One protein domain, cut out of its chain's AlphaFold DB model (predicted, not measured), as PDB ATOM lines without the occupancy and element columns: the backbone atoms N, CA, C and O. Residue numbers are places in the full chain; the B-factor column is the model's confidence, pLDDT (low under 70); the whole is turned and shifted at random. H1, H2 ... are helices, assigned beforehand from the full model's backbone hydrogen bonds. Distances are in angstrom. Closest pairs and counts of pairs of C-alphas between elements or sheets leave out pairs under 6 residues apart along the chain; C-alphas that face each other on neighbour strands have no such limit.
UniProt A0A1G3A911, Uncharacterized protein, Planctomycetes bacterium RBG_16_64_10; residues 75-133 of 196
ATOM      1  N   VAL A  75      15.130  49.033   8.147       66.44
ATOM      2  CA  VAL A  75      13.913  48.283   7.776       66.44
ATOM      3  C   VAL A  75      13.922  48.066   6.271       66.44
ATOM      4  O   VAL A  75      13.616  48.981   5.508       66.44
ATOM      5  N   LEU A  76      14.298  46.859   5.844       69.69
ATOM      6  CA  LEU A  76      14.118  46.454   4.455       69.69
ATOM      7  C   LEU A  76      12.624  46.399   4.159       69.69
ATOM      8  O   LEU A  76      11.875  45.781   4.910       69.69
ATOM      9  N   ASP A  77      12.204  47.048   3.077       79.94
ATOM     10  CA  ASP A  77      10.900  46.797   2.478       79.94
ATOM     11  C   ASP A  77      11.063  45.628   1.496       79.94
ATOM     12  O   ASP A  77      11.517  45.845   0.366       79.94
ATOM     13  N   PRO A  78      10.752  44.380   1.901       68.25
ATOM     14  CA  PRO A  78      10.872  43.239   1.003       68.25
ATOM     15  C   PRO A  78       9.938  43.386  -0.204       68.25
ATOM     16  O   PRO A  78      10.222  42.843  -1.260       68.25
ATOM     17  N   LEU A  79       8.858  44.166  -0.102       78.00
ATOM     18  CA  LEU A  79       7.934  44.421  -1.207       78.00
ATOM     19  C   LEU A  79       8.269  45.705  -1.977       78.00
ATOM     20  O   LEU A  79       7.442  46.187  -2.747       78.00
ATOM     21  N   GLY A  80       9.471  46.253  -1.791       86.06
ATOM     22  CA  GLY A  80       9.946  47.409  -2.538       86.06
ATOM     23  C   GLY A  80      10.269  47.050  -3.999       86.06
ATOM     24  O   GLY A  80       9.447  46.471  -4.711       86.06
ATOM     25  N   PRO A  81      11.472  47.353  -4.505       90.62
ATOM     26  CA  PRO A  81      11.793  47.155  -5.923       90.62
ATOM     27  C   PRO A  81      11.741  45.688  -6.393       90.62
ATOM     28  O   PRO A  81      11.640  45.442  -7.591       90.62
ATOM     29  N   ASN A  82      11.759  44.721  -5.471       93.62
ATOM     30  CA  ASN A  82      11.708  43.291  -5.778       93.62
ATOM     31  C   ASN A  82      10.297  42.675  -5.649       93.62
ATOM     32  O   ASN A  82      10.154  41.473  -5.877       93.62
ATOM     33  N   ALA A  83       9.254  43.453  -5.309       93.31
ATOM     34  CA  ALA A  83       7.912  42.919  -5.026       93.31
ATOM     35  C   ALA A  83       7.384  41.987  -6.121       93.31
ATOM     36  O   ALA A  83       6.895  40.901  -5.817       93.31
ATOM     37  N   ALA A  84       7.511  42.392  -7.388       92.88
ATOM     38  CA  ALA A  84       7.029  41.606  -8.521       92.88
ATOM     39  C   ALA A  84       7.735  40.242  -8.630       92.88
ATOM     40  O   ALA A  84       7.104  39.240  -8.946       92.88
ATOM     41  N   CYS A  85       9.030  40.181  -8.310       93.44
ATOM     42  CA  CYS A  85       9.817  38.951  -8.362       93.44
ATOM     43  C   CYS A  85       9.457  37.996  -7.214       93.44
ATOM     44  O   CYS A  85       9.394  36.780  -7.404       93.44
ATOM     45  N   TYR A  86       9.189  38.533  -6.021       92.75
ATOM     46  CA  TYR A  86       8.878  37.721  -4.843       92.75
ATOM     47  C   TYR A  86       7.486  37.087  -4.860       92.75
ATOM     48  O   TYR A  86       7.264  36.154  -4.092       92.75
ATOM     49  N   VAL A  87       6.582  37.509  -5.754       91.75
ATOM     50  CA  VAL A  87       5.289  36.828  -5.954       91.75
ATOM     51  C   VAL A  87       5.500  35.345  -6.276       91.75
ATOM     52  O   VAL A  87       4.818  34.491  -5.713       91.75
ATOM     53  N   CYS A  88       6.470  35.036  -7.141       92.12
ATOM     54  CA  CYS A  88       6.769  33.666  -7.560       92.12
ATOM     55  C   CYS A  88       8.062  33.113  -6.940       92.12
ATOM     56  O   CYS A  88       8.186  31.904  -6.760       92.12
ATOM     57  N   HIS A  89       9.017  33.975  -6.575       91.31
ATOM     58  CA  HIS A  89      10.313  33.576  -6.018       91.31
ATOM     59  C   HIS A  89      10.487  34.000  -4.555       91.31
ATOM     60  O   HIS A  89      11.520  34.540  -4.160       91.31
ATOM     61  N   MET A  90       9.464  33.745  -3.738       90.56
ATOM     62  CA  MET A  90       9.409  34.164  -2.331       90.56
ATOM     63  C   MET A  90      10.575  33.660  -1.466       90.56
ATOM     64  O   MET A  90      10.913  34.291  -0.471       90.56
ATOM     65  N   THR A  91      11.232  32.558  -1.843       89.44
ATOM     66  CA  THR A  91      12.383  32.012  -1.104       89.44
ATOM     67  C   THR A  91      13.580  32.962  -1.080       89.44
ATOM     68  O   THR A  91      14.428  32.840  -0.203       89.44
ATOM     69  N   PHE A  92      13.650  33.921  -2.008       91.62
ATOM     70  CA  PHE A  92      14.707  34.931  -2.032       91.62
ATOM     71  C   PHE A  92      14.476  36.098  -1.065       91.62
ATOM     72  O   PHE A  92      15.358  36.941  -0.928       91.62
ATOM     73  N   VAL A  93      13.333  36.165  -0.376       91.00
ATOM     74  CA  VAL A  93      13.131  37.152   0.701       91.00
ATOM     75  C   VAL A  93      14.083  36.873   1.870       91.00
ATOM     76  O   VAL A  93      14.644  37.803   2.444       91.00
ATOM     77  N   ASP A  94      14.328  35.595   2.165       89.00
ATOM     78  CA  ASP A  94      15.173  35.146   3.282       89.00
ATOM     79  C   ASP A  94      16.599  34.764   2.849       89.00
ATOM     80  O   ASP A  94      17.398  34.273   3.647       89.00
ATOM     81  N   GLU A  95      16.937  34.968   1.576       91.44
ATOM     82  CA  GLU A  95      18.234  34.585   1.035       91.44
ATOM     83  C   GLU A  95      19.276  35.691   1.247       91.44
ATOM     84  O   GLU A  95      19.093  36.835   0.830       91.44
ATOM     85  N   GLU A  96      20.402  35.332   1.866       91.81
ATOM     86  CA  GLU A  96      21.455  36.274   2.263       91.81
ATOM     87  C   GLU A  96      21.974  37.127   1.093       91.81
ATOM     88  O   GLU A  96      22.117  38.344   1.240       91.81
ATOM     89  N   LEU A  97      22.201  36.528  -0.087       93.25
ATOM     90  CA  LEU A  97      22.686  37.276  -1.249       93.25
ATOM     91  C   LEU A  97      21.669  38.343  -1.669       93.25
ATOM     92  O   LEU A  97      22.045  39.506  -1.820       93.25
ATOM     93  N   ALA A  98      20.395  37.973  -1.818       92.50
ATOM     94  CA  ALA A  98      19.331  38.900  -2.183       92.50
ATOM     95  C   ALA A  98      19.149  40.020  -1.146       92.50
ATOM     96  O   ALA A  98      19.020  41.184  -1.528       92.50
ATOM     97  N   GLN A  99      19.197  39.705   0.152       91.38
ATOM     98  CA  GLN A  99      19.055  40.710   1.208       91.38
ATOM     99  C   GLN A  99      20.206  41.715   1.218       91.38
ATOM    100  O   GLN A  99      19.955  42.917   1.264       91.38
ATOM    101  N   ILE A 100      21.458  41.250   1.160       92.62
ATOM    102  CA  ILE A 100      22.625  42.142   1.188       92.62
ATOM    103  C   ILE A 100      22.632  43.045  -0.047       92.62
ATOM    104  O   ILE A 100      22.896  44.242   0.073       92.62
ATOM    105  N   HIS A 101      22.300  42.511  -1.225       94.00
ATOM    106  CA  HIS A 101      22.206  43.328  -2.435       94.00
ATOM    107  C   HIS A 101      21.100  44.376  -2.303       94.00
ATOM    108  O   HIS A 101      21.374  45.557  -2.521       94.00
ATOM    109  N   LEU A 102      19.908  43.990  -1.834       92.88
ATOM    110  CA  LEU A 102      18.794  44.918  -1.636       92.88
ATOM    111  C   LEU A 102      19.133  46.023  -0.624       92.88
ATOM    112  O   LEU A 102      18.839  47.192  -0.876       92.88
ATOM    113  N   GLN A 103      19.805  45.686   0.481       91.50
ATOM    114  CA  GLN A 103      20.298  46.657   1.472       91.50
ATOM    115  C   GLN A 103      21.263  47.680   0.858       91.50
ATOM    116  O   GLN A 103      21.294  48.832   1.286       91.50
ATOM    117  N   ASN A 104      22.029  47.269  -0.154       91.62
ATOM    118  CA  ASN A 104      22.983  48.110  -0.875       91.62
ATOM    119  C   ASN A 104      22.391  48.729  -2.152       91.62
ATOM    120  O   ASN A 104      23.133  49.226  -2.998       91.62
ATOM    121  N   GLY A 105      21.061  48.712  -2.296       92.44
ATOM    122  CA  GLY A 105      20.352  49.327  -3.416       92.44
ATOM    123  C   GLY A 105      20.395  48.528  -4.717       92.44
ATOM    124  O   GLY A 105      19.914  49.033  -5.728       92.44
ATOM    125  N   SER A 106      20.932  47.304  -4.704       94.44
ATOM    126  CA  SER A 106      20.912  46.409  -5.857       94.44
ATOM    127  C   SER A 106      19.704  45.472  -5.809       94.44
ATOM    128  O   SER A 106      19.439  44.787  -4.823       94.44
ATOM    129  N   THR A 107      18.942  45.460  -6.889       95.38
ATOM    130  CA  THR A 107      17.638  44.807  -7.022       95.38
ATOM    131  C   THR A 107      17.736  43.592  -7.940       95.38
ATOM    132  O   THR A 107      18.719  43.421  -8.665       95.38
ATOM    133  N   CYS A 108      16.700  42.745  -7.971       95.31
ATOM    134  CA  CYS A 108      16.658  41.585  -8.870       95.31
ATOM    135  C   CYS A 108      16.920  41.983 -10.334       95.31
ATOM    136  O   CYS A 108      17.610  41.271 -11.069       95.31
ATOM    137  N   THR A 109      16.410  43.148 -10.744       96.12
ATOM    138  CA  THR A 109      16.476  43.614 -12.130       96.12
ATOM    139  C   THR A 109      17.863  44.078 -12.566       96.12
ATOM    140  O   THR A 109      18.139  44.095 -13.764       96.12
ATOM    141  N   ASP A 110      18.768  44.382 -11.631       96.19
ATOM    142  CA  ASP A 110      20.138  44.792 -11.974       96.19
ATOM    143  C   ASP A 110      20.956  43.633 -12.561       96.19
ATOM    144  O   ASP A 110      21.849  43.834 -13.388       96.19
ATOM    145  N   CYS A 111      20.618  42.402 -12.167       95.88
ATOM    146  CA  CYS A 111      21.252  41.180 -12.658       95.88
ATOM    147  C   CYS A 111      20.397  40.449 -13.700       95.88
ATOM    148  O   CYS A 111      20.942  39.956 -14.690       95.88
ATOM    149  N   HIS A 112      19.076  40.392 -13.495       95.75
ATOM    150  CA  HIS A 112      18.151  39.599 -14.314       95.75
ATOM    151  C   HIS A 112      17.391  40.404 -15.379       95.75
ATOM    152  O   HIS A 112      16.597  39.832 -16.123       95.75
ATOM    153  N   GLY A 113      17.653  41.712 -15.486       95.94
ATOM    154  CA  GLY A 113      16.901  42.627 -16.346       95.94
ATOM    155  C   GLY A 113      15.504  42.919 -15.796       95.94
ATOM    156  O   GLY A 113      15.092  42.352 -14.784       95.94
ATOM    157  N   LEU A 114      14.761  43.809 -16.457       95.56
ATOM    158  CA  LEU A 114      13.444  44.251 -15.985       95.56
ATOM    159  C   LEU A 114      12.455  43.082 -15.861       95.56
ATOM    160  O   LEU A 114      11.613  43.084 -14.968       95.56
ATOM    161  N   SER A 115      12.563  42.091 -16.749       95.31
ATOM    162  CA  SER A 115      11.794  40.845 -16.742       95.31
ATOM    163  C   SER A 115      10.280  41.076 -16.661       95.31
ATOM    164  O   SER A 115       9.554  40.284 -16.068       95.31
ATOM    165  N   ALA A 116       9.777  42.160 -17.267       95.44
ATOM    166  CA  ALA A 116       8.368  42.540 -17.165       95.44
ATOM    167  C   ALA A 116       7.435  41.490 -17.785       95.44
ATOM    168  O   ALA A 116       6.394  41.191 -17.211       95.44
ATOM    169  N   ALA A 117       7.804  40.909 -18.932       95.38
ATOM    170  CA  ALA A 117       7.012  39.845 -19.548       95.38
ATOM    171  C   ALA A 117       6.973  38.591 -18.658       95.38
ATOM    172  O   ALA A 117       5.908  38.028 -18.463       95.38
ATOM    173  N   HIS A 118       8.110  38.219 -18.061       95.50
ATOM    174  CA  HIS A 118       8.212  37.107 -17.115       95.50
ATOM    175  C   HIS A 118       7.379  37.337 -15.845       95.50
ATOM    176  O   HIS A 118       6.603  36.476 -15.454       95.50
ATOM    177  N   ALA A 119       7.491  38.516 -15.228       93.38
ATOM    178  CA  ALA A 119       6.798  38.844 -13.982       93.38
ATOM    179  C   ALA A 119       5.269  38.974 -14.132       93.38
ATOM    180  O   ALA A 119       4.556  38.909 -13.135       93.38
ATOM    181  N   ASN A 120       4.766  39.185 -15.353       93.81
ATOM    182  CA  ASN A 120       3.332  39.271 -15.650       93.81
ATOM    183  C   ASN A 120       2.802  38.018 -16.371       93.81
ATOM    184  O   ASN A 120       1.665  38.027 -16.841       93.81
ATOM    185  N   ASP A 121       3.611  36.962 -16.496       93.31
ATOM    186  CA  ASP A 121       3.187  35.713 -17.121       93.31
ATOM    187  C   ASP A 121       2.427  34.846 -16.114       93.31
ATOM    188  O   ASP A 121       2.987  34.330 -15.147       93.31
ATOM    189  N   GLU A 122       1.132  34.663 -16.357       90.44
ATOM    190  CA  GLU A 122       0.294  33.778 -15.545       90.44
ATOM    191  C   GLU A 122       0.623  32.292 -15.783       90.44
ATOM    192  O   GLU A 122       0.309  31.441 -14.947       90.44
ATOM    193  N   ASN A 123       1.274  31.960 -16.904       92.12
ATOM    194  CA  ASN A 123       1.750  30.615 -17.192       92.12
ATOM    195  C   ASN A 123       3.165  30.423 -16.625       92.12
ATOM    196  O   ASN A 123       4.164  30.556 -17.332       92.12
ATOM    197  N   ILE A 124       3.238  30.114 -15.326       85.94
ATOM    198  CA  ILE A 124       4.489  30.009 -14.560       85.94
ATOM    199  C   ILE A 124       5.554  29.192 -15.312       85.94
ATOM    200  O   ILE A 124       5.408  27.993 -15.536       85.94
ATOM    201  N   GLY A 125       6.655  29.859 -15.669       82.25
ATOM    202  CA  GLY A 125       7.813  29.251 -16.327       82.25
ATOM    203  C   GLY A 125       7.782  29.240 -17.860       82.25
ATOM    204  O   GLY A 125       8.770  28.815 -18.457       82.25
ATOM    205  N   ALA A 126       6.713  29.714 -18.511       91.50
ATOM    206  CA  ALA A 126       6.643  29.762 -19.973       91.50
ATOM    207  C   ALA A 126       7.479  30.903 -20.570       91.50
ATOM    208  O   ALA A 126       8.197  30.699 -21.552       91.50
ATOM    209  N   THR A 127       7.428  32.086 -19.961       93.94
ATOM    210  CA  THR A 127       8.273  33.222 -20.335       93.94
ATOM    211  C   THR A 127       9.538  33.220 -19.474       93.94
ATOM    212  O   THR A 127       9.414  33.244 -18.254       93.94
ATOM    213  N   PRO A 128      10.760  33.185 -20.037       92.50
ATOM    214  CA  PRO A 128      11.992  33.316 -19.256       92.50
ATOM    215  C   PRO A 128      12.226  34.773 -18.814       92.50
ATOM    216  O   PRO A 128      11.700  35.688 -19.452       92.50
ATOM    217  N   PRO A 129      13.041  35.019 -17.769       93.75
ATOM    218  CA  PRO A 129      13.497  36.371 -17.451       93.75
ATOM    219  C   PRO A 129      14.348  36.946 -18.595       93.75
ATOM    220  O   PRO A 129      14.878  36.198 -19.421       93.75
ATOM    221  N   ASP A 130      14.532  38.270 -18.612       96.25
ATOM    222  CA  ASP A 130      15.315  38.947 -19.659       96.25
ATOM    223  C   ASP A 130      16.764  38.434 -19.697       96.25
ATOM    224  O   ASP A 130      17.375  38.328 -20.763       96.25
ATOM    225  N   ILE A 131      17.322  38.118 -18.521       95.94
ATOM    226  CA  ILE A 131      18.678  37.597 -18.367       95.94
ATOM    227  C   ILE A 131      18.664  36.351 -17.477       95.94
ATOM    228  O   ILE A 131      18.367  36.401 -16.279       95.94
ATOM    229  N   VAL A 132      19.094  35.232 -18.059       93.50
ATOM    230  CA  VAL A 132      19.468  34.013 -17.332       93.50
ATOM    231  C   VAL A 132      20.990  33.983 -17.206       93.50
ATOM    232  O   VAL A 132      21.700  33.961 -18.212       93.50
ATOM    233  N   ILE A 133      21.499  34.009 -15.970       93.25
ATOM    234  CA  ILE A 133      22.934  33.898 -15.686       93.25
ATOM    235  C   ILE A 133      23.262  32.422 -15.485       93.25
ATOM    236  O   ILE A 133      23.038  31.847 -14.420       93.25
TER     237      ILE A 133
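What this domain is: This is residues 75 to 133 of the 196 residues of an uncharacterized protein of Planctomycetes bacterium RBG_16_64_10 (UniProt A0A1G3A911). Five short helices, joined by tight turns, follow each other round an open ring with few contacts between them: H1, H2, H3 and H4 in turn, then H5, which comes back near H1. Across the ring H1 also comes near H4, and after H5 a tail without named elements, residues 120 to 133, loops out beyond H5 and folds back toward the side of H4. The printed part has 59 residues, with the named helices in the order H1, H2, H3, H4, H5 and no named strand. The class is all helix, though under half of the residues, 25 of 59, are in named elements. The whole is compact, with a radius of gyration of the C-alphas of 11.2 A, and elongated, spanning 33 by 19 by 16 A.

How they stand to each other: H1, residues 83 to 86, is close to but not clearly touching H2, residues 90 to 93; their closest C-alphas, of Tyr 86 and Val 93, are 7.0 A apart. H2 and H3, residues 96 to 103, only just touch, with 3 pairs of C-alphas within 8 A, and only at the corner by their link; the closest C-alphas, of Phe 92 and Ala 98, are 6.1 A apart. H4, residues 108 to 112, is close to but not clearly touching H3, with the closest C-alphas, of Ala 98 and Cys 108, 7.7 A apart. H4 is likewise close to but not clearly touching H1, with the closest C-alphas, of Cys 85 and Cys 108, 7.3 A apart. H5, residues 116 to 119, is apart from H4, but it is close to H1 without clearly touching it; there the closest C-alphas, of Ala 84 and Ala 119, are 6.1 A apart. H1 and H3 are apart, and so are H3 and H5. Every O i to N i+4 pair is within hydrogen-bond range in H3 and H4. H1, H2 and H5 are too short for such a pair; the one O i to N i+3 pair is within range in H1 and in H2, but not in H5.

Where its parts are: H1 measures 5.3 A from first to last C-alpha and begins at C-alpha 83, (7.912, 42.919, -5.026). H2 measures 5.7 A. H3, the longest helix with 8 residues, measures 10.5 A and begins at C-alpha 96, (21.455, 36.274, 2.263). H4 measures 6.0 A. H5 measures 5.1 A and ends at C-alpha 119, (6.798, 38.844, -13.982).

The domain as a whole: The two C-alphas farthest apart, of Val 75 and Ala 126, are 34.1 A from each other. The printed part has no cut, and the links between the helices are tight. The mean pLDDT of the printed part is 91.0; residues 75 to 76 and residue 78 are under 70.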